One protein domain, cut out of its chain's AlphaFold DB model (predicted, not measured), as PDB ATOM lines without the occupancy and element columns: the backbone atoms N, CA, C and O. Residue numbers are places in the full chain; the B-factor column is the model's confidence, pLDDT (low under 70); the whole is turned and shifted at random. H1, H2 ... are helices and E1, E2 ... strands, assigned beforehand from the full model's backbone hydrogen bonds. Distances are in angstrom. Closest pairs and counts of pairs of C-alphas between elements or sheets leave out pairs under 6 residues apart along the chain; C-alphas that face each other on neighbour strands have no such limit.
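This is residues 52 to 263 of the 342 residues of an uncharacterized protein of Euryarchaeota archaeon (UniProt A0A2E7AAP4). Two helical hairpins, H3 with H4 and H7 with H8, meet near their linked ends as an L, and the short helix H1 packs in the angle between them. A small head of H5 and the two-strand hairpin E1 E2 lies beside H4, while residues 67 to 95, with H2 and the first part of H3, stick out from the body as an arm. The printed part has 212 residues with eight named helices and two named strands, in the order H1 H2 H3 H4 H5 E1 E2 H6 H7 H8; the sheet, E1 - E2, is antiparallel and the class is mostly helix. The whole is compact, with a radius of gyration of the C-alphas of 18.9 A and spans of 59 by 40 by 37 A.

H1, residues 52 to 60, touches residues 103 to 107 of H3, residues 86 to 118, at a steep tilt of 47 degrees, the closest C-alphas being those of Ala 55 and Arg 103, 5.9 A apart. It touches H4, residues 127 to 148, with C-alphas 59 and 133 closest at 5.3 A. It touches H8, residues 234 to 257, with C-alphas 53 and 243 closest at 5.9 A. H1 and H7, residues 200 to 225, only just touch, with 3 pairs of C-alphas within 8 A. H2, residues 75 to 82, is close to H3 but not clearly touching, with C-alphas 82 and 89 closest at 7.5 A. H3 and H4 form a helical hairpin at a shallow tilt of 26 degrees, opposite ways, with C-alphas 104 and 141 closest at 5.3 A. H7 and H8 form another at 24 degrees, with C-alphas 207 and 251 closest at 4.8 A. H3 and H7 touch, about perpendicular at 73 degrees, with C-alphas 117 and 220 closest at 5.5 A; H4 and H8 are apart. H5, residues 162 to 167, and H4 are near each other. The closest C-alphas of H5 and E1, residues 171 to 174, are those of Gln 162 and Trp 172, 5.5 A apart. E1 and E2, residues 183 to 186, are antiparallel neighbours and a hairpin, with N 171 and O 186 at 2.7 A and N 184 and O 173 at 2.9 A, within hydrogen-bond range. H6, residues 192 to 195, is close to H7 but not clearly touching, with C-alphas 195 and 203 closest at 7.4 A. Every O i to N i+4 pair is within hydrogen-bond range in H1, H3, H4, H5, H7 and H8, against 2 of 4 in H2; H6 is too short for such a pair.

H1 begins at C-alpha 52 at (92.226, 11.042, 18.604) and is 12.6 A long; H2 is 11.3 A. H3, the longest helix, runs 47.6 A from C-alpha 86 at (94.897, -14.490, 31.154), and H4 runs 31.1 A. H5 is 8.4 A, E1 9.7 A, E2 9.1 A and H6 4.8 A long. H7 runs 37.2 A and H8 33.6 A, ending at C-alpha 257 at (70.079, 16.932, 6.859).

The two C-alphas farthest apart are those of Leu 80 and Ala 121, 60.7 A. Without the stretches that stand free, residues 67 to 95 and 176 to 181, the body spans 46 by 46 by 33 A. The printed part has no cut, and the links H1 to H2 and H4 to H5 are long, with 14 and 13 residues. The mean pLDDT of the printed part is 74.5, and 76 residues are under 70, among them residues 63 to 96, 150 to 161 and 175 to 194.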
ATOM      1  N   TYR A  52      92.434   9.694  19.137       83.31
ATOM      2  CA  TYR A  52      92.226  11.042  18.604       83.31
ATOM      3  C   TYR A  52      90.748  11.403  18.516       83.31
ATOM      4  O   TYR A  52      90.384  12.541  18.801       83.31
ATOM      5  N   ALA A  53      89.893  10.448  18.157       82.75
ATOM      6  CA  ALA A  53      88.453  10.659  18.172       82.75
ATOM      7  C   ALA A  53      87.939  10.849  19.612       82.75
ATOM      8  O   ALA A  53      87.167  11.771  19.868       82.75
ATOM      9  N   GLY A  54      88.482  10.082  20.566       81.62
ATOM     10  CA  GLY A  54      88.223  10.280  21.994       81.62
ATOM     11  C   GLY A  54      88.638  11.667  22.501       81.62
ATOM     12  O   GLY A  54      87.872  12.295  23.216       81.62
ATOM     13  N   ALA A  55      89.793  12.188  22.082       88.94
ATOM     14  CA  ALA A  55      90.236  13.534  22.465       88.94
ATOM     15  C   ALA A  55      89.364  14.660  21.865       88.94
ATOM     16  O   ALA A  55      89.189  15.718  22.472       88.94
ATOM     17  N   VAL A  56      88.783  14.454  20.671       89.31
ATOM     18  CA  VAL A  56      87.764  15.381  20.141       89.31
ATOM     19  C   VAL A  56      86.527  15.358  21.031       89.31
ATOM     20  O   VAL A  56      86.034  16.424  21.389       89.31
ATOM     21  N   ASP A  57      86.079  14.174  21.443       85.12
ATOM     22  CA  ASP A  57      84.951  14.027  22.364       85.12
ATOM     23  C   ASP A  57      85.212  14.672  23.725       85.12
ATOM     24  O   ASP A  57      84.301  15.272  24.289       85.12
ATOM     25  N   ASP A  58      86.444  14.616  24.225       86.62
ATOM     26  CA  ASP A  58      86.843  15.290  25.466       86.62
ATOM     27  C   ASP A  58      86.890  16.799  25.321       86.62
ATOM     28  O   ASP A  58      86.629  17.530  26.271       86.62
ATOM     29  N   THR A  59      87.217  17.274  24.122       88.44
ATOM     30  CA  THR A  59      87.177  18.696  23.803       88.44
ATOM     31  C   THR A  59      85.729  19.178  23.825       88.44
ATOM     32  O   THR A  59      85.416  20.166  24.482       88.44
ATOM     33  N   THR A  60      84.816  18.456  23.175       84.38
ATOM     34  CA  THR A  60      83.429  18.897  22.955       84.38
ATOM     35  C   THR A  60      82.419  18.398  23.996       84.38
ATOM     36  O   THR A  60      81.277  18.864  24.014       84.38
ATOM     37  N   GLY A  61      82.824  17.503  24.901       76.31
ATOM     38  CA  GLY A  61      81.950  16.876  25.901       76.31
ATOM     39  C   GLY A  61      80.972  15.867  25.292       76.31
ATOM     40  O   GLY A  61      79.883  15.637  25.818       76.31
ATOM     41  N   GLU A  62      81.308  15.312  24.128       71.81
ATOM     42  CA  GLU A  62      80.396  14.476  23.348       71.81
ATOM     43  C   GLU A  62      80.450  12.994  23.721       71.81
ATOM     44  O   GLU A  62      79.466  12.279  23.512       71.81
ATOM     45  N   GLY A  63      81.554  12.523  24.290       66.88
ATOM     46  CA  GLY A  63      81.771  11.116  24.594       66.88
ATOM     47  C   GLY A  63      82.447  10.924  25.936       66.88
ATOM     48  O   GLY A  63      83.259  11.734  26.366       66.88
ATOM     49  N   THR A  64      82.103   9.822  26.599       64.69
ATOM     50  CA  THR A  64      82.730   9.466  27.870       64.69
ATOM     51  C   THR A  64      83.902   8.521  27.643       64.69
ATOM     52  O   THR A  64      83.925   7.698  26.727       64.69
ATOM     53  N   TRP A  65      84.878   8.616  28.534       66.31
ATOM     54  CA  TRP A  65      86.057   7.748  28.568       66.31
ATOM     55  C   TRP A  65      85.886   6.542  29.496       66.31
ATOM     56  O   TRP A  65      86.702   5.613  29.532       66.31
ATOM     57  N   SER A  66      84.804   6.576  30.272       56.47
ATOM     58  CA  SER A  66      84.461   5.584  31.275       56.47
ATOM     59  C   SER A  66      84.226   4.209  30.657       56.47
ATOM     60  O   SER A  66      83.823   4.052  29.506       56.47
ATOM     61  N   GLU A  67      84.477   3.166  31.448       52.41
ATOM     62  CA  GLU A  67      84.186   1.803  31.009       52.41
ATOM     63  C   GLU A  67      82.687   1.615  30.830       52.41
ATOM     64  O   GLU A  67      81.902   1.878  31.743       52.41
ATOM     65  N   ILE A  68      82.294   1.045  29.691       51.16
ATOM     66  CA  ILE A  68      80.955   0.495  29.539       51.16
ATOM     67  C   ILE A  68      80.836  -0.653  30.547       51.16
ATOM     68  O   ILE A  68      81.438  -1.718  30.377       51.16
ATOM     69  N   ASN A  69      80.065  -0.427  31.614       36.94
ATOM     70  CA  ASN A  69      79.790  -1.412  32.654       36.94
ATOM     71  C   ASN A  69      79.161  -2.669  32.036       36.94
ATOM     72  O   ASN A  69      77.947  -2.792  31.868       36.94
ATOM     73  N   ALA A  70      79.998  -3.656  31.735       35.19
ATOM     74  CA  ALA A  70      79.576  -4.951  31.218       35.19
ATOM     75  C   ALA A  70      78.877  -5.826  32.285       35.19
ATOM     76  O   ALA A  70      78.474  -6.955  32.004       35.19
ATOM     77  N   ASP A  71      78.672  -5.297  33.493       35.59
ATOM     78  CA  ASP A  71      78.080  -5.982  34.645       35.59
ATOM     79  C   ASP A  71      76.600  -6.360  34.489       35.59
ATOM     80  O   ASP A  71      76.062  -7.104  35.315       35.59
ATOM     81  N   LYS A  72      75.937  -5.930  33.407       38.44
ATOM     82  CA  LYS A  72      74.578  -6.379  33.064       38.44
ATOM     83  C   LYS A  72      74.532  -7.607  32.135       38.44
ATOM     84  O   LYS A  72      73.440  -8.135  31.926       38.44
ATOM     85  N   ARG A  73      75.663  -8.118  31.616       41.28
ATOM     86  CA  ARG A  73      75.722  -9.398  30.871       41.28
ATOM     87  C   ARG A  73      76.369 -10.501  31.719       41.28
ATOM     88  O   ARG A  73      77.568 -10.506  31.956       41.28
ATOM     89  N   ASP A  74      75.511 -11.411  32.177       39.38
ATOM     90  CA  ASP A  74      75.737 -12.696  32.860       39.38
ATOM     91  C   ASP A  74      77.165 -13.020  33.378       39.38
ATOM     92  O   ASP A  74      78.068 -13.424  32.640       39.38
ATOM     93  N   LYS A  75      77.331 -12.945  34.707       43.94
ATOM     94  CA  LYS A  75      78.573 -13.242  35.452       43.94
ATOM     95  C   LYS A  75      79.051 -14.700  35.322       43.94
ATOM     96  O   LYS A  75      80.193 -14.993  35.668       43.94
ATOM     97  N   GLY A  76      78.209 -15.620  34.845       42.69
ATOM     98  CA  GLY A  76      78.522 -17.054  34.809       42.69
ATOM     99  C   GLY A  76      79.558 -17.471  33.757       42.69
ATOM    100  O   GLY A  76      80.351 -18.378  34.005       42.69
ATOM    101  N   ILE A  77      79.577 -16.813  32.594       43.69
ATOM    102  CA  ILE A  77      80.370 -17.254  31.431       43.69
ATOM    103  C   ILE A  77      81.783 -16.640  31.440       43.69
ATOM    104  O   ILE A  77      82.760 -17.321  31.126       43.69
ATOM    105  N   ARG A  78      81.930 -15.387  31.893       41.91
ATOM    106  CA  ARG A  78      83.226 -14.682  31.952       41.91
ATOM    107  C   ARG A  78      84.230 -15.292  32.929       41.91
ATOM    108  O   ARG A  78      85.416 -15.342  32.614       41.91
ATOM    109  N   GLY A  79      83.774 -15.813  34.073       45.12
ATOM    110  CA  GLY A  79      84.661 -16.429  35.069       45.12
ATOM    111  C   GLY A  79      85.396 -17.673  34.554       45.12
ATOM    112  O   GLY A  79      86.515 -17.951  34.975       45.12
ATOM    113  N   LEU A  80      84.798 -18.393  33.600       43.06
ATOM    114  CA  LEU A  80      85.415 -19.556  32.959       43.06
ATOM    115  C   LEU A  80      86.367 -19.163  31.820       43.06
ATOM    116  O   LEU A  80      87.374 -19.839  31.622       43.06
ATOM    117  N   ILE A  81      86.086 -18.072  31.100       45.31
ATOM    118  CA  ILE A  81      86.919 -17.599  29.982       45.31
ATOM    119  C   ILE A  81      88.170 -16.865  30.486       45.31
ATOM    120  O   ILE A  81      89.268 -17.107  29.981       45.31
ATOM    121  N   GLY A  82      88.045 -16.038  31.531       44.53
ATOM    122  CA  GLY A  82      89.173 -15.271  32.072       44.53
ATOM    123  C   GLY A  82      90.300 -16.142  32.639       44.53
ATOM    124  O   GLY A  82      91.472 -15.792  32.550       44.53
ATOM    125  N   GLN A  83      89.973 -17.338  33.139       46.16
ATOM    126  CA  GLN A  83      90.977 -18.290  33.621       46.16
ATOM    127  C   GLN A  83      91.759 -18.971  32.477       46.16
ATOM    128  O   GLN A  83      92.864 -19.462  32.701       46.16
ATOM    129  N   VAL A  84      91.207 -18.997  31.257       45.41
ATOM    130  CA  VAL A  84      91.808 -19.633  30.070       45.41
ATOM    131  C   VAL A  84      92.617 -18.635  29.229       45.41
ATOM    132  O   VAL A  84      93.563 -19.040  28.563       45.41
ATOM    133  N   MET A  85      92.291 -17.338  29.281       45.66
ATOM    134  CA  MET A  85      92.864 -16.302  28.404       45.66
ATOM    135  C   MET A  85      93.619 -15.188  29.149       45.66
ATOM    136  O   MET A  85      93.674 -14.062  28.668       45.66
ATOM    137  N   LYS A  86      94.226 -15.490  30.302       46.78
ATOM    138  CA  LYS A  86      94.897 -14.490  31.154       46.78
ATOM    139  C   LYS A  86      95.915 -13.613  30.405       46.78
ATOM    140  O   LYS A  86      95.833 -12.401  30.507       46.78
ATOM    141  N   ASN A  87      96.793 -14.204  29.593       42.31
ATOM    142  CA  ASN A  87      97.812 -13.436  28.863       42.31
ATOM    143  C   ASN A  87      97.190 -12.445  27.862       42.31
ATOM    144  O   ASN A  87      97.609 -11.306  27.794       42.31
ATOM    145  N   ARG A  88      96.123 -12.845  27.159       46.53
ATOM    146  CA  ARG A  88      95.410 -11.965  26.221       46.53
ATOM    147  C   ARG A  88      94.649 -10.843  26.937       46.53
ATOM    148  O   ARG A  88      94.402  -9.792  26.357       46.53
ATOM    149  N   MET A  89      94.217 -11.092  28.174       43.59
ATOM    150  CA  MET A  89      93.634 -10.053  29.020       43.59
ATOM    151  C   MET A  89      94.701  -9.059  29.472       43.59
ATOM    152  O   MET A  89      94.424  -7.868  29.441       43.59
ATOM    153  N   ASP A  90      95.891  -9.535  29.844       44.88
ATOM    154  CA  ASP A  90      97.018  -8.682  30.229       44.88
ATOM    155  C   ASP A  90      97.466  -7.802  29.039       44.88
ATOM    156  O   ASP A  90      97.505  -6.584  29.192       44.88
ATOM    157  N   ASP A  91      97.645  -8.376  27.838       48.62
ATOM    158  CA  ASP A  91      97.992  -7.634  26.606       48.62
ATOM    159  C   ASP A  91      96.969  -6.515  26.303       48.62
ATOM    160  O   ASP A  91      97.315  -5.387  25.975       48.62
ATOM    161  N   ARG A  92      95.672  -6.788  26.490       54.41
ATOM    162  CA  ARG A  92      94.594  -5.819  26.218       54.41
ATOM    163  C   ARG A  92      94.441  -4.743  27.302       54.41
ATOM    164  O   ARG A  92      93.842  -3.693  27.058       54.41
ATOM    165  N   MET A  93      94.923  -5.013  28.517       57.16
ATOM    166  CA  MET A  93      95.034  -4.004  29.575       57.16
ATOM    167  C   MET A  93      96.227  -3.081  29.313       57.16
ATOM    168  O   MET A  93      96.102  -1.885  29.552       57.16
ATOM    169  N   GLU A  94      97.325  -3.611  28.769       57.03
ATOM    170  CA  GLU A  94      98.468  -2.827  28.287       57.03
ATOM    171  C   GLU A  94      98.056  -1.903  27.127       57.03
ATOM    172  O   GLU A  94      98.233  -0.691  27.244       57.03
ATOM    173  N   ASP A  95      97.351  -2.425  26.110       65.81
ATOM    174  CA  ASP A  95      96.783  -1.626  25.004       65.81
ATOM    175  C   ASP A  95      95.885  -0.479  25.510       65.81
ATOM    176  O   ASP A  95      95.804   0.601  24.923       65.81
ATOM    177  N   ARG A  96      95.171  -0.706  26.619       69.69
ATOM    178  CA  ARG A  96      94.290   0.297  27.221       69.69
ATOM    179  C   ARG A  96      95.067   1.380  27.955       69.69
ATOM    180  O   ARG A  96      94.690   2.547  27.864       69.69
ATOM    181  N   THR A  97      96.078   0.994  28.721       74.12
ATOM    182  CA  THR A  97      96.960   1.954  29.381       74.12
ATOM    183  C   THR A  97      97.609   2.849  28.334       74.12
ATOM    184  O   THR A  97      97.484   4.063  28.441       74.12
ATOM    185  N   GLU A  98      98.151   2.267  27.260       77.38
ATOM    186  CA  GLU A  98      98.731   3.028  26.149       77.38
ATOM    187  C   GLU A  98      97.702   3.963  25.489       77.38
ATOM    188  O   GLU A  98      97.993   5.134  25.242       77.38
ATOM    189  N   HIS A  99      96.472   3.493  25.252       81.06
ATOM    190  CA  HIS A  99      95.406   4.326  24.688       81.06
ATOM    191  C   HIS A  99      95.072   5.536  25.576       81.06
ATOM    192  O   HIS A  99      94.948   6.655  25.080       81.06
ATOM    193  N   LEU A 100      94.926   5.329  26.887       81.38
ATOM    194  CA  LEU A 100      94.604   6.393  27.843       81.38
ATOM    195  C   LEU A 100      95.767   7.378  28.023       81.38
ATOM    196  O   LEU A 100      95.541   8.585  28.044       81.38
ATOM    197  N   GLU A 101      97.008   6.886  28.079       85.19
ATOM    198  CA  GLU A 101      98.214   7.724  28.081       85.19
ATOM    199  C   GLU A 101      98.300   8.570  26.806       85.19
ATOM    200  O   GLU A 101      98.618   9.762  26.857       85.19
ATOM    201  N   LYS A 102      97.961   7.980  25.653       86.19
ATOM    202  CA  LYS A 102      97.913   8.705  24.385       86.19
ATOM    203  C   LYS A 102      96.852   9.799  24.402       86.19
ATOM    204  O   LYS A 102      97.111  10.885  23.888       86.19
ATOM    205  N   ARG A 103      95.691   9.540  25.004       86.62
ATOM    206  CA  ARG A 103      94.620  10.530  25.136       86.62
ATOM    207  C   ARG A 103      95.029  11.701  26.022       86.62
ATOM    208  O   ARG A 103      94.990  12.831  25.554       86.62
ATOM    209  N   ILE A 104      95.593  11.424  27.203       88.88
ATOM    210  CA  ILE A 104      96.195  12.441  28.085       88.88
ATOM    211  C   ILE A 104      97.213  13.299  27.325       88.88
ATOM    212  O   ILE A 104      97.239  14.523  27.479       88.88
ATOM    213  N   GLN A 105      98.061  12.678  26.498       92.38
ATOM    214  CA  GLN A 105      99.043  13.405  25.696       92.38
ATOM    215  C   GLN A 105      98.372  14.376  24.712       92.38
ATOM    216  O   GLN A 105      98.834  15.509  24.568       92.38
ATOM    217  N   ILE A 106      97.318  13.936  24.020       93.06
ATOM    218  CA  ILE A 106      96.582  14.761  23.054       93.06
ATOM    219  C   ILE A 106      95.850  15.897  23.783       93.06
ATOM    220  O   ILE A 106      96.000  17.054  23.388       93.06
ATOM    221  N   ASP A 107      95.146  15.590  24.872       94.44
ATOM    222  CA  ASP A 107      94.387  16.554  25.675       94.44
ATOM    223  C   ASP A 107      95.303  17.634  26.255       94.44
ATOM    224  O   ASP A 107      95.041  18.828  26.114       94.44
ATOM    225  N   SER A 108      96.451  17.234  26.813       95.06
ATOM    226  CA  SER A 108      97.475  18.161  27.312       95.06
ATOM    227  C   SER A 108      97.983  19.098  26.215       95.06
ATOM    228  O   SER A 108      98.223  20.281  26.458       95.06
ATOM    229  N   ASN A 109      98.129  18.584  24.992       96.00
ATOM    230  CA  ASN A 109      98.559  19.374  23.847       96.00
ATOM    231  C   ASN A 109      97.498  20.418  23.455       96.00
ATOM    232  O   ASN A 109      97.825  21.578  23.217       96.00
ATOM    233  N   LEU A 110      96.220  20.027  23.448       97.19
ATOM    234  CA  LEU A 110      95.095  20.929  23.189       97.19
ATOM    235  C   LEU A 110      94.952  22.002  24.278       97.19
ATOM    236  O   LEU A 110      94.752  23.168  23.947       97.19
ATOM    237  N   ILE A 111      95.148  21.654  25.555       96.12
ATOM    238  CA  ILE A 111      95.158  22.623  26.664       96.12
ATOM    239  C   ILE A 111      96.208  23.713  26.422       96.12
ATOM    240  O   ILE A 111      95.891  24.898  26.535       96.12
ATOM    241  N   VAL A 112      97.435  23.332  26.041       96.94
ATOM    242  CA  VAL A 112      98.514  24.288  25.728       96.94
ATOM    243  C   VAL A 112      98.115  25.214  24.578       96.94
ATOM    244  O   VAL A 112      98.296  26.427  24.680       96.94
ATOM    245  N   VAL A 113      97.538  24.669  23.502       97.88
ATOM    246  CA  VAL A 113      97.057  25.456  22.354       97.88
ATOM    247  C   VAL A 113      96.000  26.471  22.775       97.88
ATOM    248  O   VAL A 113      96.088  27.650  22.425       97.88
ATOM    249  N   PHE A 114      94.982  26.020  23.505       97.81
ATOM    250  CA  PHE A 114      93.846  26.857  23.870       97.81
ATOM    251  C   PHE A 114      94.266  27.949  24.850       97.81
ATOM    252  O   PHE A 114      93.919  29.107  24.634       97.81
ATOM    253  N   GLN A 115      95.095  27.627  25.846       96.00
ATOM    254  CA  GLN A 115      95.674  28.627  26.749       96.00
ATOM    255  C   GLN A 115      96.539  29.641  25.992       96.00
ATOM    256  O   GLN A 115      96.390  30.840  26.204       96.00
ATOM    257  N   HIS A 116      97.369  29.192  25.042       96.94
ATOM    258  CA  HIS A 116      98.176  30.093  24.214       96.94
ATOM    259  C   HIS A 116      97.318  31.090  23.424       96.94
ATOM    260  O   HIS A 116      97.676  32.261  23.296       96.94
ATOM    261  N   CYS A 117      96.182  30.631  22.895       97.62
ATOM    262  CA  CYS A 117      95.229  31.494  22.212       97.62
ATOM    263  C   CYS A 117      94.515  32.450  23.184       97.62
ATOM    264  O   CYS A 117      94.479  33.647  22.914       97.62
ATOM    265  N   ILE A 118      94.011  31.960  24.323       96.50
ATOM    266  CA  ILE A 118      93.307  32.764  25.343       96.50
ATOM    267  C   ILE A 118      94.201  33.887  25.892       96.50
ATOM    268  O   ILE A 118      93.751  35.021  26.057       96.50
ATOM    269  N   ASP A 119      95.476  33.592  26.144       96.25
ATOM    270  CA  ASP A 119      96.436  34.553  26.696       96.25
ATOM    271  C   ASP A 119      96.907  35.594  25.664       96.25
ATOM    272  O   ASP A 119      97.532  36.604  26.016       96.25
ATOM    273  N   SER A 120      96.618  35.368  24.380       95.69
ATOM    274  CA  SER A 120      97.049  36.211  23.274       95.69
ATOM    275  C   SER A 120      95.921  37.098  22.758       95.69
ATOM    276  O   SER A 120      94.928  36.632  22.208       95.69
ATOM    277  N   ALA A 121      96.133  38.415  22.796       93.00
ATOM    278  CA  ALA A 121      95.218  39.373  22.171       93.00
ATOM    279  C   ALA A 121      95.182  39.285  20.629       93.00
ATOM    280  O   ALA A 121      94.304  39.885  20.009       93.00
ATOM    281  N   ASP A 122      96.143  38.582  20.017       94.56
ATOM    282  CA  ASP A 122      96.230  38.403  18.565       94.56
ATOM    283  C   ASP A 122      95.443  37.174  18.077       94.56
ATOM    284  O   ASP A 122      95.196  37.046  16.875       94.56
ATOM    285  N   CYS A 123      95.036  36.276  18.982       96.38
ATOM    286  CA  CYS A 123      94.192  35.147  18.617       96.38
ATOM    287  C   CYS A 123      92.738  35.610  18.429       96.38
ATOM    288  O   CYS A 123      92.203  36.364  19.237       96.38
ATOM    289  N   THR A 124      92.085  35.160  17.353       96.25
ATOM    290  CA  THR A 124      90.708  35.567  17.014       96.25
ATOM    291  C   THR A 124      89.649  34.530  17.373       96.25
ATOM    292  O   THR A 124      88.486  34.728  17.029       96.25
ATOM    293  N   ALA A 125      90.039  33.402  17.967       95.50
ATOM    294  CA  ALA A 125      89.083  32.401  18.417       95.50
ATOM    295  C   ALA A 125      88.267  32.941  19.598       95.50
ATOM    296  O   ALA A 125      88.745  33.793  20.350       95.50
ATOM    297  N   ASP A 126      87.048  32.434  19.767       93.31
ATOM    298  CA  ASP A 126      86.230  32.813  20.911       93.31
ATOM    299  C   ASP A 126      86.813  32.225  22.205       93.31
ATOM    300  O   ASP A 126      86.983  31.013  22.341       93.31
ATOM    301  N   SER A 127      87.150  33.095  23.156       92.06
ATOM    302  CA  SER A 127      87.763  32.711  24.426       92.06
ATOM    303  C   SER A 127      86.802  32.000  25.379       92.06
ATOM    304  O   SER A 127      87.269  31.268  26.250       92.06
ATOM    305  N   GLU A 128      85.489  32.227  25.256       89.31
ATOM    306  CA  GLU A 128      84.483  31.613  26.131       89.31
ATOM    307  C   GLU A 128      84.415  30.086  25.937       89.31
ATOM    308  O   GLU A 128      84.759  29.370  26.886       89.31
ATOM    309  N   PRO A 129      84.138  29.553  24.727       89.12
ATOM    310  CA  PRO A 129      84.153  28.111  24.501       89.12
ATOM    311  C   PRO A 129      85.553  27.516  24.701       89.12
ATOM    312  O   PRO A 129      85.676  26.403  25.203       89.12
ATOM    313  N   LEU A 130      86.637  28.242  24.386       92.06
ATOM    314  CA  LEU A 130      87.997  27.753  24.661       92.06
ATOM    315  C   LEU A 130      88.266  27.565  26.158       92.06
ATOM    316  O   LEU A 130      88.937  26.608  26.542       92.06
ATOM    317  N   SER A 131      87.745  28.449  27.009       88.62
ATOM    318  CA  SER A 131      87.908  28.336  28.461       88.62
ATOM    319  C   SER A 131      87.152  27.130  29.022       88.62
ATOM    320  O   SER A 131      87.680  26.424  29.885       88.62
ATOM    321  N   GLU A 132      85.952  26.859  28.498       85.25
ATOM    322  CA  GLU A 132      85.167  25.660  28.811       85.25
ATOM    323  C   GLU A 132      85.905  24.383  28.376       85.25
ATOM    324  O   GLU A 132      86.091  23.467  29.178       85.25
ATOM    325  N   MET A 133      86.421  24.352  27.143       89.44
ATOM    326  CA  MET A 133      87.206  23.224  26.627       89.44
ATOM    327  C   MET A 133      88.458  22.958  27.476       89.44
ATOM    328  O   MET A 133      88.736  21.813  27.820       89.44
ATOM    329  N   VAL A 134      89.201  24.000  27.876       89.50
ATOM    330  CA  VAL A 134      90.369  23.857  28.771       89.50
ATOM    331  C   VAL A 134      89.965  23.264  30.117       89.50
ATOM    332  O   VAL A 134      90.656  22.385  30.636       89.50
ATOM    333  N   ALA A 135      88.863  23.739  30.701       81.81
ATOM    334  CA  ALA A 135      88.355  23.221  31.965       81.81
ATOM    335  C   ALA A 135      88.008  21.727  31.873       81.81
ATOM    336  O   ALA A 135      88.441  20.957  32.732       81.81
ATOM    337  N   ARG A 136      87.292  21.337  30.815       83.25
ATOM    338  CA  ARG A 136      86.890  19.953  30.552       83.25
ATOM    339  C   ARG A 136      88.098  19.044  30.340       83.25
ATOM    340  O   ARG A 136      88.263  18.077  31.075       83.25
ATOM    341  N   LEU A 137      88.995  19.403  29.419       88.00
ATOM    342  CA  LEU A 137      90.205  18.625  29.122       88.00
ATOM    343  C   LEU A 137      91.091  18.433  30.359       88.00
ATOM    344  O   LEU A 137      91.646  17.353  30.560       88.00
ATOM    345  N   THR A 138      91.204  19.462  31.209       84.75
ATOM    346  CA  THR A 138      91.974  19.377  32.462       84.75
ATOM    347  C   THR A 138      91.354  18.351  33.411       84.75
ATOM    348  O   THR A 138      92.052  17.454  33.875       84.75
ATOM    349  N   ALA A 139      90.040  18.438  33.647       77.56
ATOM    350  CA  ALA A 139      89.330  17.507  34.522       77.56
ATOM    351  C   ALA A 139      89.412  16.061  34.004       77.56
ATOM    352  O   ALA A 139      89.689  15.139  34.768       77.56
ATOM    353  N   THR A 140      89.231  15.868  32.696       80.12
ATOM    354  CA  THR A 140      89.335  14.560  32.040       80.12
ATOM    355  C   THR A 140      90.740  13.974  32.159       80.12
ATOM    356  O   THR A 140      90.889  12.810  32.526       80.12
ATOM    357  N   THR A 141      91.780  14.777  31.918       84.69
ATOM    358  CA  THR A 141      93.180  14.343  32.050       84.69
ATOM    359  C   THR A 141      93.491  13.870  33.471       84.69
ATOM    360  O   THR A 141      94.109  12.821  33.651       84.69
ATOM    361  N   GLU A 142      93.039  14.611  34.485       78.94
ATOM    362  CA  GLU A 142      93.239  14.260  35.896       78.94
ATOM    363  C   GLU A 142      92.514  12.961  36.281       78.94
ATOM    364  O   GLU A 142      93.098  12.103  36.946       78.94
ATOM    365  N   ASP A 143      91.269  12.784  35.828       71.94
ATOM    366  CA  ASP A 143      90.455  11.595  36.110       71.94
ATOM    367  C   ASP A 143      91.048  10.333  35.445       71.94
ATOM    368  O   ASP A 143      91.166   9.273  36.073       71.94
ATOM    369  N   ILE A 144      91.526  10.451  34.197       76.44
ATOM    370  CA  ILE A 144      92.239   9.361  33.511       76.44
ATOM    371  C   ILE A 144      93.550   9.035  34.233       76.44
ATOM    372  O   ILE A 144      93.836   7.857  34.472       76.44
ATOM    373  N   GLN A 145      94.337  10.049  34.601       79.38
ATOM    374  CA  GLN A 145      95.626   9.866  35.267       79.38
ATOM    375  C   GLN A 145      95.459   9.162  36.620       79.38
ATOM    376  O   GLN A 145      96.154   8.183  36.894       79.38
ATOM    377  N   ALA A 146      94.471   9.573  37.421       72.69
ATOM    378  CA  ALA A 146      94.152   8.925  38.691       72.69
ATOM    379  C   ALA A 146      93.838   7.431  38.513       72.69
ATOM    380  O   ALA A 146      94.264   6.596  39.315       72.69
ATOM    381  N   LYS A 147      93.133   7.069  37.432       72.31
ATOM    382  CA  LYS A 147      92.847   5.667  37.113       72.31
ATOM    383  C   LYS A 147      94.088   4.890  36.683       72.31
ATOM    384  O   LYS A 147      94.234   3.733  37.083       72.31
ATOM    385  N   LEU A 148      94.954   5.489  35.866       76.19
ATOM    386  CA  LEU A 148      96.194   4.859  35.402       76.19
ATOM    387  C   LEU A 148      97.164   4.584  36.548       76.19
ATOM    388  O   LEU A 148      97.752   3.504  36.608       76.19
ATOM    389  N   ASP A 149      97.258   5.505  37.503       73.88
ATOM    390  CA  ASP A 149      98.145   5.369  38.658       73.88
ATOM    391  C   ASP A 149      97.689   4.273  39.642       73.88
ATOM    392  O   ASP A 149      98.372   4.000  40.633       73.88
ATOM    393  N   ALA A 150      96.551   3.613  39.367       62.78
ATOM    394  CA  ALA A 150      95.928   2.574  40.188       62.78
ATOM    395  C   ALA A 150      95.766   2.979  41.661       62.78
ATOM    396  O   ALA A 150      95.589   2.131  42.543       62.78
ATOM    397  N   VAL A 151      95.816   4.280  41.932       46.91
ATOM    398  CA  VAL A 151      95.409   4.819  43.207       46.91
ATOM    399  C   VAL A 151      93.897   4.863  43.132       46.91
ATOM    400  O   VAL A 151      93.330   5.477  42.238       46.91
ATOM    401  N   GLU A 152      93.245   4.110  44.014       42.56
ATOM    402  CA  GLU A 152      91.803   4.176  44.240       42.56
ATOM    403  C   GLU A 152      91.470   5.633  44.553       42.56
ATOM    404  O   GLU A 152      91.631   6.007  45.707       42.56
ATOM    405  N   ALA A 153      91.169   6.431  43.510       41.00
ATOM    406  CA  ALA A 153      91.096   7.894  43.492       41.00
ATOM    407  C   ALA A 153      91.500   8.499  44.841       41.00
ATOM    408  O   ALA A 153      90.643   8.896  45.630       41.00
ATOM    409  N   THR A 154      92.793   8.438  45.187       32.06
ATOM    410  CA  THR A 154      93.229   9.012  46.459       32.06
ATOM    411  C   THR A 154      93.118  10.492  46.265       32.06
ATOM    412  O   THR A 154      93.993  11.039  45.606       32.06
ATOM    413  N   ASP A 155      92.031  11.060  46.783       36.00
ATOM    414  CA  ASP A 155      91.910  12.360  47.447       36.00
ATOM    415  C   ASP A 155      93.101  13.287  47.144       36.00
ATOM    416  O   ASP A 155      93.906  13.622  48.017       36.00
ATOM    417  N   HIS A 156      93.297  13.580  45.856       28.86
ATOM    418  CA  HIS A 156      94.453  14.308  45.368       28.86
ATOM    419  C   HIS A 156      94.008  15.755  45.261       28.86
ATOM    420  O   HIS A 156      92.981  16.053  44.666       28.86
ATOM    421  N   ASP A 157      94.803  16.606  45.899       31.47
ATOM    422  CA  ASP A 157      94.643  18.007  46.317       31.47
ATOM    423  C   ASP A 157      94.129  19.042  45.277       31.47
ATOM    424  O   ASP A 157      94.209  20.245  45.519       31.47
ATOM    425  N   TRP A 158      93.585  18.624  44.131       37.03
ATOM    426  CA  TRP A 158      92.578  19.389  43.394       37.03
ATOM    427  C   TRP A 158      91.203  18.873  43.822       37.03
ATOM    428  O   TRP A 158      90.635  17.927  43.277       37.03
ATOM    429  N   VAL A 159      90.649  19.504  44.851       46.47
ATOM    430  CA  VAL A 159      89.234  19.334  45.155       46.47
ATOM    431  C   VAL A 159      88.501  20.125  44.079       46.47
ATOM    432  O   VAL A 159      88.388  21.344  44.197       46.47
ATOM    433  N   MET A 160      88.039  19.465  43.014       56.09
ATOM    434  CA  MET A 160      86.963  20.013  42.190       56.09
ATOM    435  C   MET A 160      85.860  20.417  43.174       56.09
ATOM    436  O   MET A 160      85.263  19.557  43.812       56.09
ATOM    437  N   THR A 161      85.686  21.713  43.425       65.56
ATOM    438  CA  THR A 161      84.663  22.204  44.351       65.56
ATOM    439  C   THR A 161      83.395  22.494  43.573       65.56
ATOM    440  O   THR A 161      83.436  22.726  42.365       65.56
ATOM    441  N   GLN A 162      82.267  22.563  44.276       74.06
ATOM    442  CA  GLN A 162      81.029  23.074  43.694       74.06
ATOM    443  C   GLN A 162      81.238  24.434  43.012       74.06
ATOM    444  O   GLN A 162      80.770  24.633  41.902       74.06
ATOM    445  N   GLU A 163      81.986  25.341  43.647       69.00
ATOM    446  CA  GLU A 163      82.260  26.677  43.105       69.00
ATOM    447  C   GLU A 163      83.074  26.608  41.808       69.00
ATOM    448  O   GLU A 163      82.686  27.227  40.826       69.00
ATOM    449  N   ILE A 164      84.141  25.803  41.773       61.78
ATOM    450  CA  ILE A 164      84.966  25.620  40.571       61.78
ATOM    451  C   ILE A 164      84.158  24.950  39.449       61.78
ATOM    452  O   ILE A 164      84.285  25.339  38.291       61.78
ATOM    453  N   CYS A 165      83.331  23.958  39.783       67.06
ATOM    454  CA  CYS A 165      82.473  23.259  38.833       67.06
ATOM    455  C   CYS A 165      81.452  24.209  38.194       67.06
ATOM    456  O   CYS A 165      81.394  24.325  36.972       67.06
ATOM    457  N   GLU A 166      80.702  24.937  39.024       74.69
ATOM    458  CA  GLU A 166      79.671  25.870  38.571       74.69
ATOM    459  C   GLU A 166      80.273  27.081  37.840       74.69
ATOM    460  O   GLU A 166      79.715  27.521  36.837       74.69
ATOM    461  N   GLU A 167      81.431  27.597  38.278       64.25
ATOM    462  CA  GLU A 167      82.156  28.682  37.591       64.25
ATOM    463  C   GLU A 167      82.582  28.279  36.176       64.25
ATOM    464  O   GLU A 167      82.566  29.097  35.260       64.25
ATOM    465  N   LYS A 168      82.945  27.010  35.995       57.06
ATOM    466  CA  LYS A 168      83.395  26.465  34.713       57.06
ATOM    467  C   LYS A 168      82.248  25.951  33.835       57.06
ATOM    468  O   LYS A 168      82.525  25.475  32.739       57.06
ATOM    469  N   GLY A 169      80.992  26.039  34.290       55.72
ATOM    470  CA  GLY A 169      79.798  25.658  33.520       55.72
ATOM    471  C   GLY A 169      79.259  24.247  33.776       55.72
ATOM    472  O   GLY A 169      78.340  23.812  33.087       55.72
ATOM    473  N   GLY A 170      79.795  23.526  34.759       63.69
ATOM    474  CA  GLY A 170      79.319  22.204  35.152       63.69
ATOM    475  C   GLY A 170      78.241  22.255  36.234       63.69
ATOM    476  O   GLY A 170      78.059  23.247  36.942       63.69
ATOM    477  N   ILE A 171      77.514  21.154  36.379       70.38
ATOM    478  CA  ILE A 171      76.486  20.942  37.394       70.38
ATOM    479  C   ILE A 171      77.090  20.096  38.510       70.38
ATOM    480  O   ILE A 171      77.549  18.982  38.293       70.38
ATOM    481  N   TRP A 172      77.084  20.600  39.738       79.62
ATOM    482  CA  TRP A 172      77.569  19.824  40.874       79.62
ATOM    483  C   TRP A 172      76.562  18.731  41.257       79.62
ATOM    484  O   TRP A 172      75.487  19.028  41.788       79.62
ATOM    485  N   THR A 173      76.902  17.468  40.992       70.62
ATOM    486  CA  THR A 173      75.973  16.332  41.082       70.62
ATOM    487  C   THR A 173      76.440  15.305  42.115       70.62
ATOM    488  O   THR A 173      77.616  14.952  42.202       70.62
ATOM    489  N   GLU A 174      75.507  14.822  42.937       74.19
ATOM    490  CA  GLU A 174      75.741  13.740  43.902       74.19
ATOM    491  C   GLU A 174      75.917  12.409  43.159       74.19
ATOM    492  O   GLU A 174      75.173  12.130  42.222       74.19
ATOM    493  N   SER A 175      76.878  11.579  43.568       61.41
ATOM    494  CA  SER A 175      77.155  10.274  42.964       61.41
ATOM    495  C   SER A 175      76.539   9.142  43.799       61.41
ATOM    496  O   SER A 175      77.184   8.648  44.727       61.41
ATOM    497  N   PRO A 176      75.323   8.653  43.477       56.44
ATOM    498  CA  PRO A 176      74.625   7.682  44.325       56.44
ATOM    499  C   PRO A 176      75.341   6.324  44.369       56.44
ATOM    500  O   PRO A 176      75.174   5.551  45.312       56.44
ATOM    501  N   ASP A 177      76.137   6.033  43.338       54.12
ATOM    502  CA  ASP A 177      76.830   4.761  43.149       54.12
ATOM    503  C   ASP A 177      78.230   4.733  43.789       54.12
ATOM    504  O   ASP A 177      78.808   3.655  43.938       54.12
ATOM    505  N   ARG A 178      78.787   5.896  44.171       51.72
ATOM    506  CA  ARG A 178      80.148   6.023  44.734       51.72
ATOM    507  C   ARG A 178      80.176   6.210  46.259       51.72
ATOM    508  O   ARG A 178      81.258   6.167  46.839       51.72
ATOM    509  N   GLY A 179      79.016   6.319  46.912       51.50
ATOM    510  CA  GLY A 179      78.871   6.386  48.374       51.50
ATOM    511  C   GLY A 179      78.227   7.683  48.868       51.50
ATOM    512  O   GLY A 179      78.035   8.621  48.101       51.50
ATOM    513  N   ASP A 180      77.887   7.722  50.159       57.44
ATOM    514  CA  ASP A 180      77.325   8.917  50.803       57.44
ATOM    515  C   ASP A 180      78.352  10.073  50.767       57.44
ATOM    516  O   ASP A 180      79.534   9.858  51.036       57.44
ATOM    517  N   ASP A 181      77.891  11.290  50.461       62.88
ATOM    518  CA  ASP A 181      78.680  12.536  50.384       62.88
ATOM    519  C   ASP A 181      79.759  12.598  49.274       62.88
ATOM    520  O   ASP A 181      80.645  13.455  49.318       62.88
ATOM    521  N   VAL A 182      79.691  11.740  48.246       61.66
ATOM    522  CA  VAL A 182      80.566  11.832  47.060       61.66
ATOM    523  C   VAL A 182      79.879  12.639  45.962       61.66
ATOM    524  O   VAL A 182      78.810  12.269  45.482       61.66
ATOM    525  N   TYR A 183      80.518  13.722  45.526       65.94
ATOM    526  CA  TYR A 183      80.023  14.603  44.471       65.94
ATOM    527  C   TYR A 183      81.010  14.654  43.306       65.94
ATOM    528  O   TYR A 183      82.215  14.490  43.494       65.94
ATOM    529  N   TYR A 184      80.493  14.886  42.106       63.53
ATOM    530  CA  TYR A 184      81.281  15.101  40.901       63.53
ATOM    531  C   TYR A 184      80.746  16.309  40.138       63.53
ATOM    532  O   TYR A 184      79.600  16.724  40.318       63.53
ATOM    533  N   CYS A 185      81.592  16.879  39.286       65.31
ATOM    534  CA  CYS A 185      81.150  17.896  38.349       65.31
ATOM    535  C   CYS A 185      80.559  17.207  37.115       65.31
ATOM    536  O   CYS A 185      81.282  16.567  36.356       65.31
ATOM    537  N   ASP A 186      79.243  17.282  36.966       64.12
ATOM    538  CA  ASP A 186      78.498  16.820  35.804       64.12
ATOM    539  C   ASP A 186      78.473  17.926  34.753       64.12
ATOM    540  O   ASP A 186      77.718  18.889  34.854       64.12
ATOM    541  N   TRP A 187      79.287  17.791  33.719       61.41
ATOM    542  CA  TRP A 187      79.316  18.743  32.610       61.41
ATOM    543  C   TRP A 187      78.100  18.631  31.675       61.41
ATOM    544  O   TRP A 187      78.092  19.230  30.603       61.41
ATOM    545  N   GLY A 188      77.066  17.864  32.043       52.50
ATOM    546  CA  GLY A 188      75.918  17.601  31.181       52.50
ATOM    547  C   GLY A 188      76.263  16.670  30.018       52.50
ATOM    548  O   GLY A 188      75.537  16.648  29.022       52.50
ATOM    549  N   GLU A 189      77.351  15.906  30.157       55.25
ATOM    550  CA  GLU A 189      77.884  14.901  29.228       55.25
ATOM    551  C   GLU A 189      76.944  13.692  29.151       55.25
ATOM    552  O   GLU A 189      77.285  12.560  29.494       55.25
ATOM    553  N   LYS A 190      75.703  13.932  28.724       54.53
ATOM    554  CA  LYS A 190      74.756  12.863  28.438       54.53
ATOM    555  C   LYS A 190      75.367  12.022  27.336       54.53
ATOM    556  O   LYS A 190      75.533  12.522  26.223       54.53
ATOM    557  N   ASP A 191      75.708  10.776  27.646       58.06
ATOM    558  CA  ASP A 191      76.240   9.831  26.667       58.06
ATOM    559  C   ASP A 191      75.279   9.732  25.472       58.06
ATOM    560  O   ASP A 191      74.079  10.010  25.578       58.06
ATOM    561  N   TRP A 192      75.784   9.324  24.313       61.31
ATOM    562  CA  TRP A 192      74.967   9.155  23.116       61.31
ATOM    563  C   TRP A 192      73.705   8.323  23.385       61.31
ATOM    564  O   TRP A 192      72.628   8.637  22.877       61.31
ATOM    565  N   ASP A 193      73.806   7.298  24.236       62.62
ATOM    566  CA  ASP A 193      72.671   6.459  24.620       62.62
ATOM    567  C   ASP A 193      71.525   7.242  25.286       62.62
ATOM    568  O   ASP A 193      70.361   6.833  25.207       62.62
ATOM    569  N   GLU A 194      71.829   8.376  25.908       65.88
ATOM    570  CA  GLU A 194      70.856   9.312  26.456       65.88
ATOM    571  C   GLU A 194      70.375  10.312  25.395       65.88
ATOM    572  O   GLU A 194      69.174  10.597  25.329       65.88
ATOM    573  N   ARG A 195      71.278  10.797  24.529       71.50
ATOM    574  CA  ARG A 195      70.970  11.771  23.463       71.50
ATOM    575  C   ARG A 195      70.154  11.197  22.309       71.50
ATOM    576  O   ARG A 195      69.375  11.916  21.691       71.50
ATOM    577  N   LYS A 196      70.237   9.890  22.043       71.75
ATOM    578  CA  LYS A 196      69.503   9.240  20.938       71.75
ATOM    579  C   LYS A 196      67.988   9.457  20.996       71.75
ATOM    580  O   LYS A 196      67.332   9.478  19.959       71.75
ATOM    581  N   ASN A 197      67.442   9.630  22.203       75.25
ATOM    582  CA  ASN A 197      66.011   9.824  22.443       75.25
ATOM    583  C   ASN A 197      65.612  11.301  22.591       75.25
ATOM    584  O   ASN A 197      64.460  11.577  22.935       75.25
ATOM    585  N   TRP A 198      66.543  12.238  22.404       79.81
ATOM    586  CA  TRP A 198      66.231  13.661  22.467       79.81
ATOM    587  C   TRP A 198      65.293  14.071  21.325       79.81
ATOM    588  O   TRP A 198      65.321  13.453  20.253       79.81
ATOM    589  N   PRO A 199      64.458  15.105  21.540       84.06
ATOM    590  CA  PRO A 199      63.758  15.781  20.458       84.06
ATOM    591  C   PRO A 199      64.725  16.202  19.349       84.06
ATOM    592  O   PRO A 199      65.865  16.576  19.619       84.06
ATOM    593  N   GLU A 200      64.252  16.175  18.104       82.19
ATOM    594  CA  GLU A 200      65.053  16.542  16.930       82.19
ATOM    595  C   GLU A 200      65.635  17.954  17.067       82.19
ATOM    596  O   GLU A 200      66.794  18.186  16.746       82.19
ATOM    597  N   GLU A 201      64.845  18.890  17.598       84.88
ATOM    598  CA  GLU A 201      65.282  20.266  17.814       84.88
ATOM    599  C   GLU A 201      66.453  20.362  18.806       84.88
ATOM    600  O   GLU A 201      67.384  21.121  18.560       84.88
ATOM    601  N   GLU A 202      66.447  19.558  19.875       86.00
ATOM    602  CA  GLU A 202      67.541  19.523  20.860       86.00
ATOM    603  C   GLU A 202      68.808  18.876  20.274       86.00
ATOM    604  O   GLU A 202      69.916  19.294  20.598       86.00
ATOM    605  N   LYS A 203      68.668  17.879  19.385       84.56
ATOM    606  CA  LYS A 203      69.816  17.280  18.677       84.56
ATOM    607  C   LYS A 203      70.479  18.278  17.723       84.56
ATOM    608  O   LYS A 203      71.704  18.320  17.649       84.56
ATOM    609  N   ILE A 204      69.681  19.076  17.012       86.31
ATOM    610  CA  ILE A 204      70.180  20.107  16.093       86.31
ATOM    611  C   ILE A 204      70.887  21.221  16.868       86.31
ATOM    612  O   ILE A 204      72.012  21.562  16.523       86.31
ATOM    613  N   GLU A 205      70.269  21.743  17.933       88.19
ATOM    614  CA  GLU A 205      70.878  22.779  18.784       88.19
ATOM    615  C   GLU A 205      72.213  22.300  19.369       88.19
ATOM    616  O   GLU A 205      73.206  23.024  19.339       88.19
ATOM    617  N   PHE A 206      72.266  21.044  19.818       87.31
ATOM    618  CA  PHE A 206      73.504  20.418  20.270       87.31
ATOM    619  C   PHE A 206      74.572  20.374  19.168       87.31
ATOM    620  O   PHE A 206      75.712  20.756  19.408       87.31
ATOM    621  N   ALA A 207      74.222  19.926  17.961       88.56
ATOM    622  CA  ALA A 207      75.166  19.855  16.848       88.56
ATOM    623  C   ALA A 207      75.696  21.242  16.444       88.56
ATOM    624  O   ALA A 207      76.884  21.391  16.157       88.56
ATOM    625  N   GLU A 208      74.840  22.267  16.452       88.62
ATOM    626  CA  GLU A 208      75.230  23.655  16.188       88.62
ATOM    627  C   GLU A 208      76.222  24.182  17.238       88.62
ATOM    628  O   GLU A 208      77.274  24.701  16.858       88.62
ATOM    629  N   ASP A 209      75.952  23.961  18.531       90.31
ATOM    630  CA  ASP A 209      76.868  24.297  19.633       90.31
ATOM    631  C   ASP A 209      78.232  23.606  19.465       90.31
ATOM    632  O   ASP A 209      79.289  24.238  19.542       90.31
ATOM    633  N   LYS A 210      78.242  22.306  19.143       89.56
ATOM    634  CA  LYS A 210      79.503  21.562  18.976       89.56
ATOM    635  C   LYS A 210      80.305  22.020  17.769       89.56
ATOM    636  O   LYS A 210      81.534  22.053  17.836       89.56
ATOM    637  N   MET A 211      79.653  22.440  16.687       92.25
ATOM    638  CA  MET A 211      80.357  23.060  15.562       92.25
ATOM    639  C   MET A 211      81.032  24.376  15.952       92.25
ATOM    640  O   MET A 211      82.147  24.627  15.492       92.25
ATOM    641  N   GLU A 212      80.400  25.195  16.794       91.62
ATOM    642  CA  GLU A 212      80.991  26.439  17.298       91.62
ATOM    643  C   GLU A 212      82.218  26.165  18.177       91.62
ATOM    644  O   GLU A 212      83.281  26.754  17.951       91.62
ATOM    645  N   GLN A 213      82.123  25.193  19.095       93.19
ATOM    646  CA  GLN A 213      83.262  24.759  19.912       93.19
ATOM    647  C   GLN A 213      84.427  24.269  19.034       93.19
ATOM    648  O   GLN A 213      85.567  24.713  19.195       93.19
ATOM    649  N   ILE A 214      84.159  23.403  18.049       94.50
ATOM    650  CA  ILE A 214      85.213  22.877  17.170       94.50
ATOM    651  C   ILE A 214      85.823  23.983  16.295       94.50
ATOM    652  O   ILE A 214      87.031  23.973  16.050       94.50
ATOM    653  N   GLU A 215      85.040  24.951  15.823       93.88
ATOM    654  CA  GLU A 215      85.581  26.066  15.041       93.88
ATOM    655  C   GLU A 215      86.516  26.944  15.884       93.88
ATOM    656  O   GLU A 215      87.630  27.245  15.445       93.88
ATOM    657  N   ALA A 216      86.127  27.282  17.119       95.00
ATOM    658  CA  ALA A 216      86.995  28.009  18.044       95.00
ATOM    659  C   ALA A 216      88.309  27.245  18.299       95.00
ATOM    660  O   ALA A 216      89.397  27.821  18.184       95.00
ATOM    661  N   ALA A 217      88.226  25.932  18.542       96.38
ATOM    662  CA  ALA A 217      89.394  25.073  18.709       96.38
ATOM    663  C   ALA A 217      90.312  25.091  17.475       96.38
ATOM    664  O   ALA A 217      91.526  25.253  17.598       96.38
ATOM    665  N   ARG A 218      89.754  24.986  16.265       96.25
ATOM    666  CA  ARG A 218      90.528  25.000  15.013       96.25
ATOM    667  C   ARG A 218      91.233  26.327  14.766       96.25
ATOM    668  O   ARG A 218      92.372  26.317  14.299       96.25
ATOM    669  N   ILE A 219      90.585  27.452  15.071       94.75
ATOM    670  CA  ILE A 219      91.205  28.780  14.967       94.75
ATOM    671  C   ILE A 219      92.378  28.885  15.951       94.75
ATOM    672  O   ILE A 219      93.455  29.339  15.559       94.75
ATOM    673  N   ALA A 220      92.213  28.408  17.189       97.06
ATOM    674  CA  ALA A 220      93.287  28.378  18.181       97.06
ATOM    675  C   ALA A 220      94.463  27.489  17.739       97.06
ATOM    676  O   ALA A 220      95.621  27.898  17.845       97.06
ATOM    677  N   ILE A 221      94.181  26.307  17.179       95.50
ATOM    678  CA  ILE A 221      95.209  25.408  16.635       95.50
ATOM    679  C   ILE A 221      95.964  26.083  15.488       95.50
ATOM    680  O   ILE A 221      97.193  26.066  15.485       95.50
ATOM    681  N   ALA A 222      95.262  26.709  14.542       93.75
ATOM    682  CA  ALA A 222      95.902  27.420  13.437       93.75
ATOM    683  C   ALA A 222      96.809  28.554  13.943       93.75
ATOM    684  O   ALA A 222      97.953  28.662  13.507       93.75
ATOM    685  N   PHE A 223      96.335  29.341  14.916       94.75
ATOM    686  CA  PHE A 223      97.127  30.396  15.551       94.75
ATOM    687  C   PHE A 223      98.394  29.847  16.224       94.75
ATOM    688  O   PHE A 223      99.482  30.385  16.029       94.75
ATOM    689  N   CYS A 224      98.271  28.749  16.974       96.00
ATOM    690  CA  CYS A 224      99.412  28.081  17.593       96.00
ATOM    691  C   CYS A 224     100.409  27.546  16.550       96.00
ATOM    692  O   CYS A 224     101.610  27.737  16.705       96.00
ATOM    693  N   MET A 225      99.935  26.925  15.464       91.50
ATOM    694  CA  MET A 225     100.799  26.376  14.410       91.50
ATOM    695  C   MET A 225     101.595  27.448  13.647       91.50
ATOM    696  O   MET A 225     102.660  27.138  13.113       91.50
ATOM    697  N   ASP A 226     101.096  28.684  13.607       92.94
ATOM    698  CA  ASP A 226     101.769  29.836  12.997       92.94
ATOM    699  C   ASP A 226     102.707  30.579  13.976       92.94
ATOM    700  O   ASP A 226     103.426  31.501  13.578       92.94
ATOM    701  N   SER A 227     102.718  30.186  15.255       92.12
ATOM    702  CA  SER A 227     103.459  30.833  16.337       92.12
ATOM    703  C   SER A 227     104.628  29.971  16.816       92.12
ATOM    704  O   SER A 227     104.438  28.930  17.438       92.12
ATOM    705  N   ASP A 228     105.860  30.464  16.651       89.69
ATOM    706  CA  ASP A 228     107.062  29.825  17.221       89.69
ATOM    707  C   ASP A 228     107.062  29.810  18.768       89.69
ATOM    708  O   ASP A 228     107.910  29.166  19.386       89.69
ATOM    709  N   ALA A 229     106.158  30.564  19.406       90.75
ATOM    710  CA  ALA A 229     106.021  30.624  20.859       90.75
ATOM    711  C   ALA A 229     105.083  29.544  21.423       90.75
ATOM    712  O   ALA A 229     105.028  29.381  22.640       90.75
ATOM    713  N   CYS A 230     104.341  28.836  20.570       92.69
ATOM    714  CA  CYS A 230     103.491  27.738  20.999       92.69
ATOM    715  C   CYS A 230     104.304  26.434  21.049       92.69
ATOM    716  O   CYS A 230     104.866  26.006  20.044       92.69
ATOM    717  N   GLU A 231     104.370  25.788  22.215       92.19
ATOM    718  CA  GLU A 231     105.175  24.570  22.429       92.19
ATOM    719  C   GLU A 231     104.419  23.264  22.107       92.19
ATOM    720  O   GLU A 231     104.914  22.169  22.372       92.19
ATOM    721  N   ALA A 232     103.220  23.373  21.536       92.81
ATOM    722  CA  ALA A 232     102.368  22.238  21.211       92.81
ATOM    723  C   ALA A 232     102.950  21.364  20.079       92.81
ATOM    724  O   ALA A 232     103.534  21.860  19.112       92.81
ATOM    725  N   ASP A 233     102.756  20.043  20.159       92.19
ATOM    726  CA  ASP A 233     103.239  19.104  19.142       92.19
ATOM    727  C   ASP A 233     102.440  19.236  17.838       92.19
ATOM    728  O   ASP A 233     101.310  18.756  17.723       92.19
ATOM    729  N   ALA A 234     103.053  19.863  16.833       85.12
ATOM    730  CA  ALA A 234     102.413  20.172  15.559       85.12
ATOM    731  C   ALA A 234     101.930  18.937  14.781       85.12
ATOM    732  O   ALA A 234     101.012  19.061  13.973       85.12
ATOM    733  N   GLU A 235     102.534  17.761  14.974       86.38
ATOM    734  CA  GLU A 235     102.078  16.546  14.290       86.38
ATOM    735  C   GLU A 235     100.766  16.026  14.880       86.38
ATOM    736  O   GLU A 235      99.806  15.795  14.145       86.38
ATOM    737  N   THR A 236     100.676  15.961  16.207       87.88
ATOM    738  CA  THR A 236      99.430  15.669  16.922       87.88
ATOM    739  C   THR A 236      98.323  16.653  16.533       87.88
ATOM    740  O   THR A 236      97.193  16.227  16.292       87.88
ATOM    741  N   LEU A 237      98.647  17.942  16.372       89.19
ATOM    742  CA  LEU A 237      97.679  18.964  15.952       89.19
ATOM    743  C   LEU A 237      97.150  18.765  14.520       89.19
ATOM    744  O   LEU A 237      95.986  19.044  14.236       89.19
ATOM    745  N   ARG A 238      97.963  18.243  13.595       82.62
ATOM    746  CA  ARG A 238      97.485  17.915  12.237       82.62
ATOM    747  C   ARG A 238      96.504  16.751  12.247       82.62
ATOM    748  O   ARG A 238      95.504  16.781  11.525       82.62
ATOM    749  N   ILE A 239      96.789  15.734  13.056       83.94
ATOM    750  CA  ILE A 239      95.921  14.565  13.181       83.94
ATOM    751  C   ILE A 239      94.599  14.990  13.826       83.94
ATOM    752  O   ILE A 239      93.551  14.768  13.226       83.94
ATOM    753  N   ILE A 240      94.623  15.706  14.958       87.75
ATOM    754  CA  ILE A 240      93.385  16.124  15.634       87.75
ATOM    755  C   ILE A 240      92.509  17.036  14.760       87.75
ATOM    756  O   ILE A 240      91.297  16.854  14.745       87.75
ATOM    757  N   ILE A 241      93.089  17.924  13.934       85.81
ATOM    758  CA  ILE A 241      92.321  18.705  12.944       85.81
ATOM    759  C   ILE A 241      91.550  17.784  11.987       85.81
ATOM    760  O   ILE A 241      90.435  18.107  11.577       85.81
ATOM    761  N   THR A 242      92.124  16.643  11.605       84.31
ATOM    762  CA  THR A 242      91.448  15.675  10.731       84.31
ATOM    763  C   THR A 242      90.220  15.095  11.434       84.31
ATOM    764  O   THR A 242      89.133  15.122  10.859       84.31
ATOM    765  N   HIS A 243      90.345  14.687  12.698       87.00
ATOM    766  CA  HIS A 243      89.213  14.184  13.490       87.00
ATOM    767  C   HIS A 243      88.163  15.267  13.761       87.00
ATOM    768  O   HIS A 243      86.972  15.022  13.585       87.00
ATOM    769  N   MET A 244      88.586  16.496  14.066       89.94
ATOM    770  CA  MET A 244      87.694  17.650  14.204       89.94
ATOM    771  C   MET A 244      86.909  17.934  12.916       89.94
ATOM    772  O   MET A 244      85.728  18.255  12.979       89.94
ATOM    773  N   ASN A 245      87.522  17.792  11.735       84.56
ATOM    774  CA  ASN A 245      86.806  17.936  10.461       84.56
ATOM    775  C   ASN A 245      85.748  16.847  10.267       84.56
ATOM    776  O   ASN A 245      84.649  17.162   9.818       84.56
ATOM    777  N   HIS A 246      86.071  15.596  10.603       83.12
ATOM    778  CA  HIS A 246      85.101  14.503  10.551       83.12
ATOM    779  C   HIS A 246      83.918  14.764  11.487       83.12
ATOM    780  O   HIS A 246      82.773  14.657  11.055       83.12
ATOM    781  N   ARG A 247      84.188  15.200  12.723       86.62
ATOM    782  CA  ARG A 247      83.143  15.514  13.704       86.62
ATOM    783  C   ARG A 247      82.279  16.707  13.282       86.62
ATOM    784  O   ARG A 247      81.063  16.648  13.397       86.62
ATOM    785  N   VAL A 248      82.874  17.767  12.728       88.69
ATOM    786  CA  VAL A 248      82.103  18.901  12.181       88.69
ATOM    787  C   VAL A 248      81.203  18.461  11.037       88.69
ATOM    788  O   VAL A 248      80.068  18.914  10.959       88.69
ATOM    789  N   GLU A 249      81.684  17.595  10.144       85.94
ATOM    790  CA  GLU A 249      80.847  17.107   9.049       85.94
ATOM    791  C   GLU A 249      79.663  16.289   9.571       85.94
ATOM    792  O   GLU A 249      78.542  16.483   9.109       85.94
ATOM    793  N   HIS A 250      79.877  15.464  10.597       83.75
ATOM    794  CA  HIS A 250      78.786  14.771  11.274       83.75
ATOM    795  C   HIS A 250      77.746  15.739  11.855       83.75
ATOM    796  O   HIS A 250      76.545  15.591  11.614       83.75
ATOM    797  N   HIS A 251      78.197  16.772  12.568       88.94
ATOM    798  CA  HIS A 251      77.301  17.784  13.127       88.94
ATOM    799  C   HIS A 251      76.556  18.575  12.054       88.94
ATOM    800  O   HIS A 251      75.374  18.865  12.225       88.94
ATOM    801  N   ARG A 252      77.191  18.853  10.909       86.69
ATOM    802  CA  ARG A 252      76.508  19.446   9.748       86.69
ATOM    803  C   ARG A 252      75.428  18.532   9.195       86.69
ATOM    804  O   ARG A 252      74.322  18.995   8.954       86.69
ATOM    805  N   GLU A 253      75.706  17.240   9.026       85.00
ATOM    806  CA  GLU A 253      74.687  16.282   8.583       85.00
ATOM    807  C   GLU A 253      73.513  16.194   9.577       85.00
ATOM    808  O   GLU A 253      72.358  16.039   9.171       85.00
ATOM    809  N   CYS A 254      73.772  16.318  10.880       85.75
ATOM    810  CA  CYS A 254      72.714  16.419  11.882       85.75
ATOM    811  C   CYS A 254      71.895  17.710  11.716       85.75
ATOM    812  O   CYS A 254      70.675  17.638  11.564       85.75
ATOM    813  N   ALA A 255      72.550  18.872  11.679       87.31
ATOM    814  CA  ALA A 255      71.886  20.173  11.642       87.31
ATOM    815  C   ALA A 255      71.135  20.442  10.321       87.31
ATOM    816  O   ALA A 255      69.975  20.862  10.335       87.31
ATOM    817  N   ASP A 256      71.764  20.152   9.180       86.88
ATOM    818  CA  ASP A 256      71.228  20.467   7.850       86.88
ATOM    819  C   ASP A 256      70.315  19.355   7.311       86.88
ATOM    820  O   ASP A 256      69.236  19.627   6.770       86.88
ATOM    821  N   ASP A 257      70.730  18.094   7.477       83.19
ATOM    822  CA  ASP A 257      70.079  16.932   6.859       83.19
ATOM    823  C   ASP A 257      69.246  16.091   7.839       83.19
ATOM    824  O   ASP A 257      68.579  15.145   7.400       83.19
ATOM    825  N   ARG A 258      69.231  16.431   9.141       81.06
ATOM    826  CA  ARG A 258      68.524  15.686  10.206       81.06
ATOM    827  C   ARG A 258      69.015  14.249  10.360       81.06
ATOM    828  O   ARG A 258      68.241  13.313  10.557       81.06
ATOM    829  N   ARG A 259      70.323  14.049  10.187       79.19
ATOM    830  CA  ARG A 259      70.986  12.734  10.216       79.19
ATOM    831  C   ARG A 259      71.869  12.565  11.454       79.19
ATOM    832  O   ARG A 259      73.026  12.178  11.355       79.19
ATOM    833  N   CYS A 260      71.298  12.815  12.627       74.00
ATOM    834  CA  CYS A 260      72.028  12.892  13.897       74.00
ATOM    835  C   CYS A 260      72.500  11.547  14.482       74.00
ATOM    836  O   CYS A 260      73.299  11.528  15.410       74.00
ATOM    837  N   ASP A 261      72.030  10.409  13.963       67.69
ATOM    838  CA  ASP A 261      72.342   9.089  14.535       67.69
ATOM    839  C   ASP A 261      73.523   8.372  13.832       67.69
ATOM    840  O   ASP A 261      73.790   7.204  14.100       67.69
ATOM    841  N   ARG A 262      74.242   9.041  12.915       59.12
ATOM    842  CA  ARG A 262      75.225   8.403  12.013       59.12
ATOM    843  C   ARG A 262      76.583   7.998  12.610       59.12
ATOM    844  O   ARG A 262      77.185   7.080  12.055       59.12
ATOM    845  N   ASP A 263      77.061   8.628  13.684       53.41
ATOM    846  CA  ASP A 263      78.451   8.434  14.153       53.41
ATOM    847  C   ASP A 263      78.612   7.407  15.278       53.41
ATOM    848  O   ASP A 263      79.646   6.754  15.380       53.41
TER     849      ASP A 263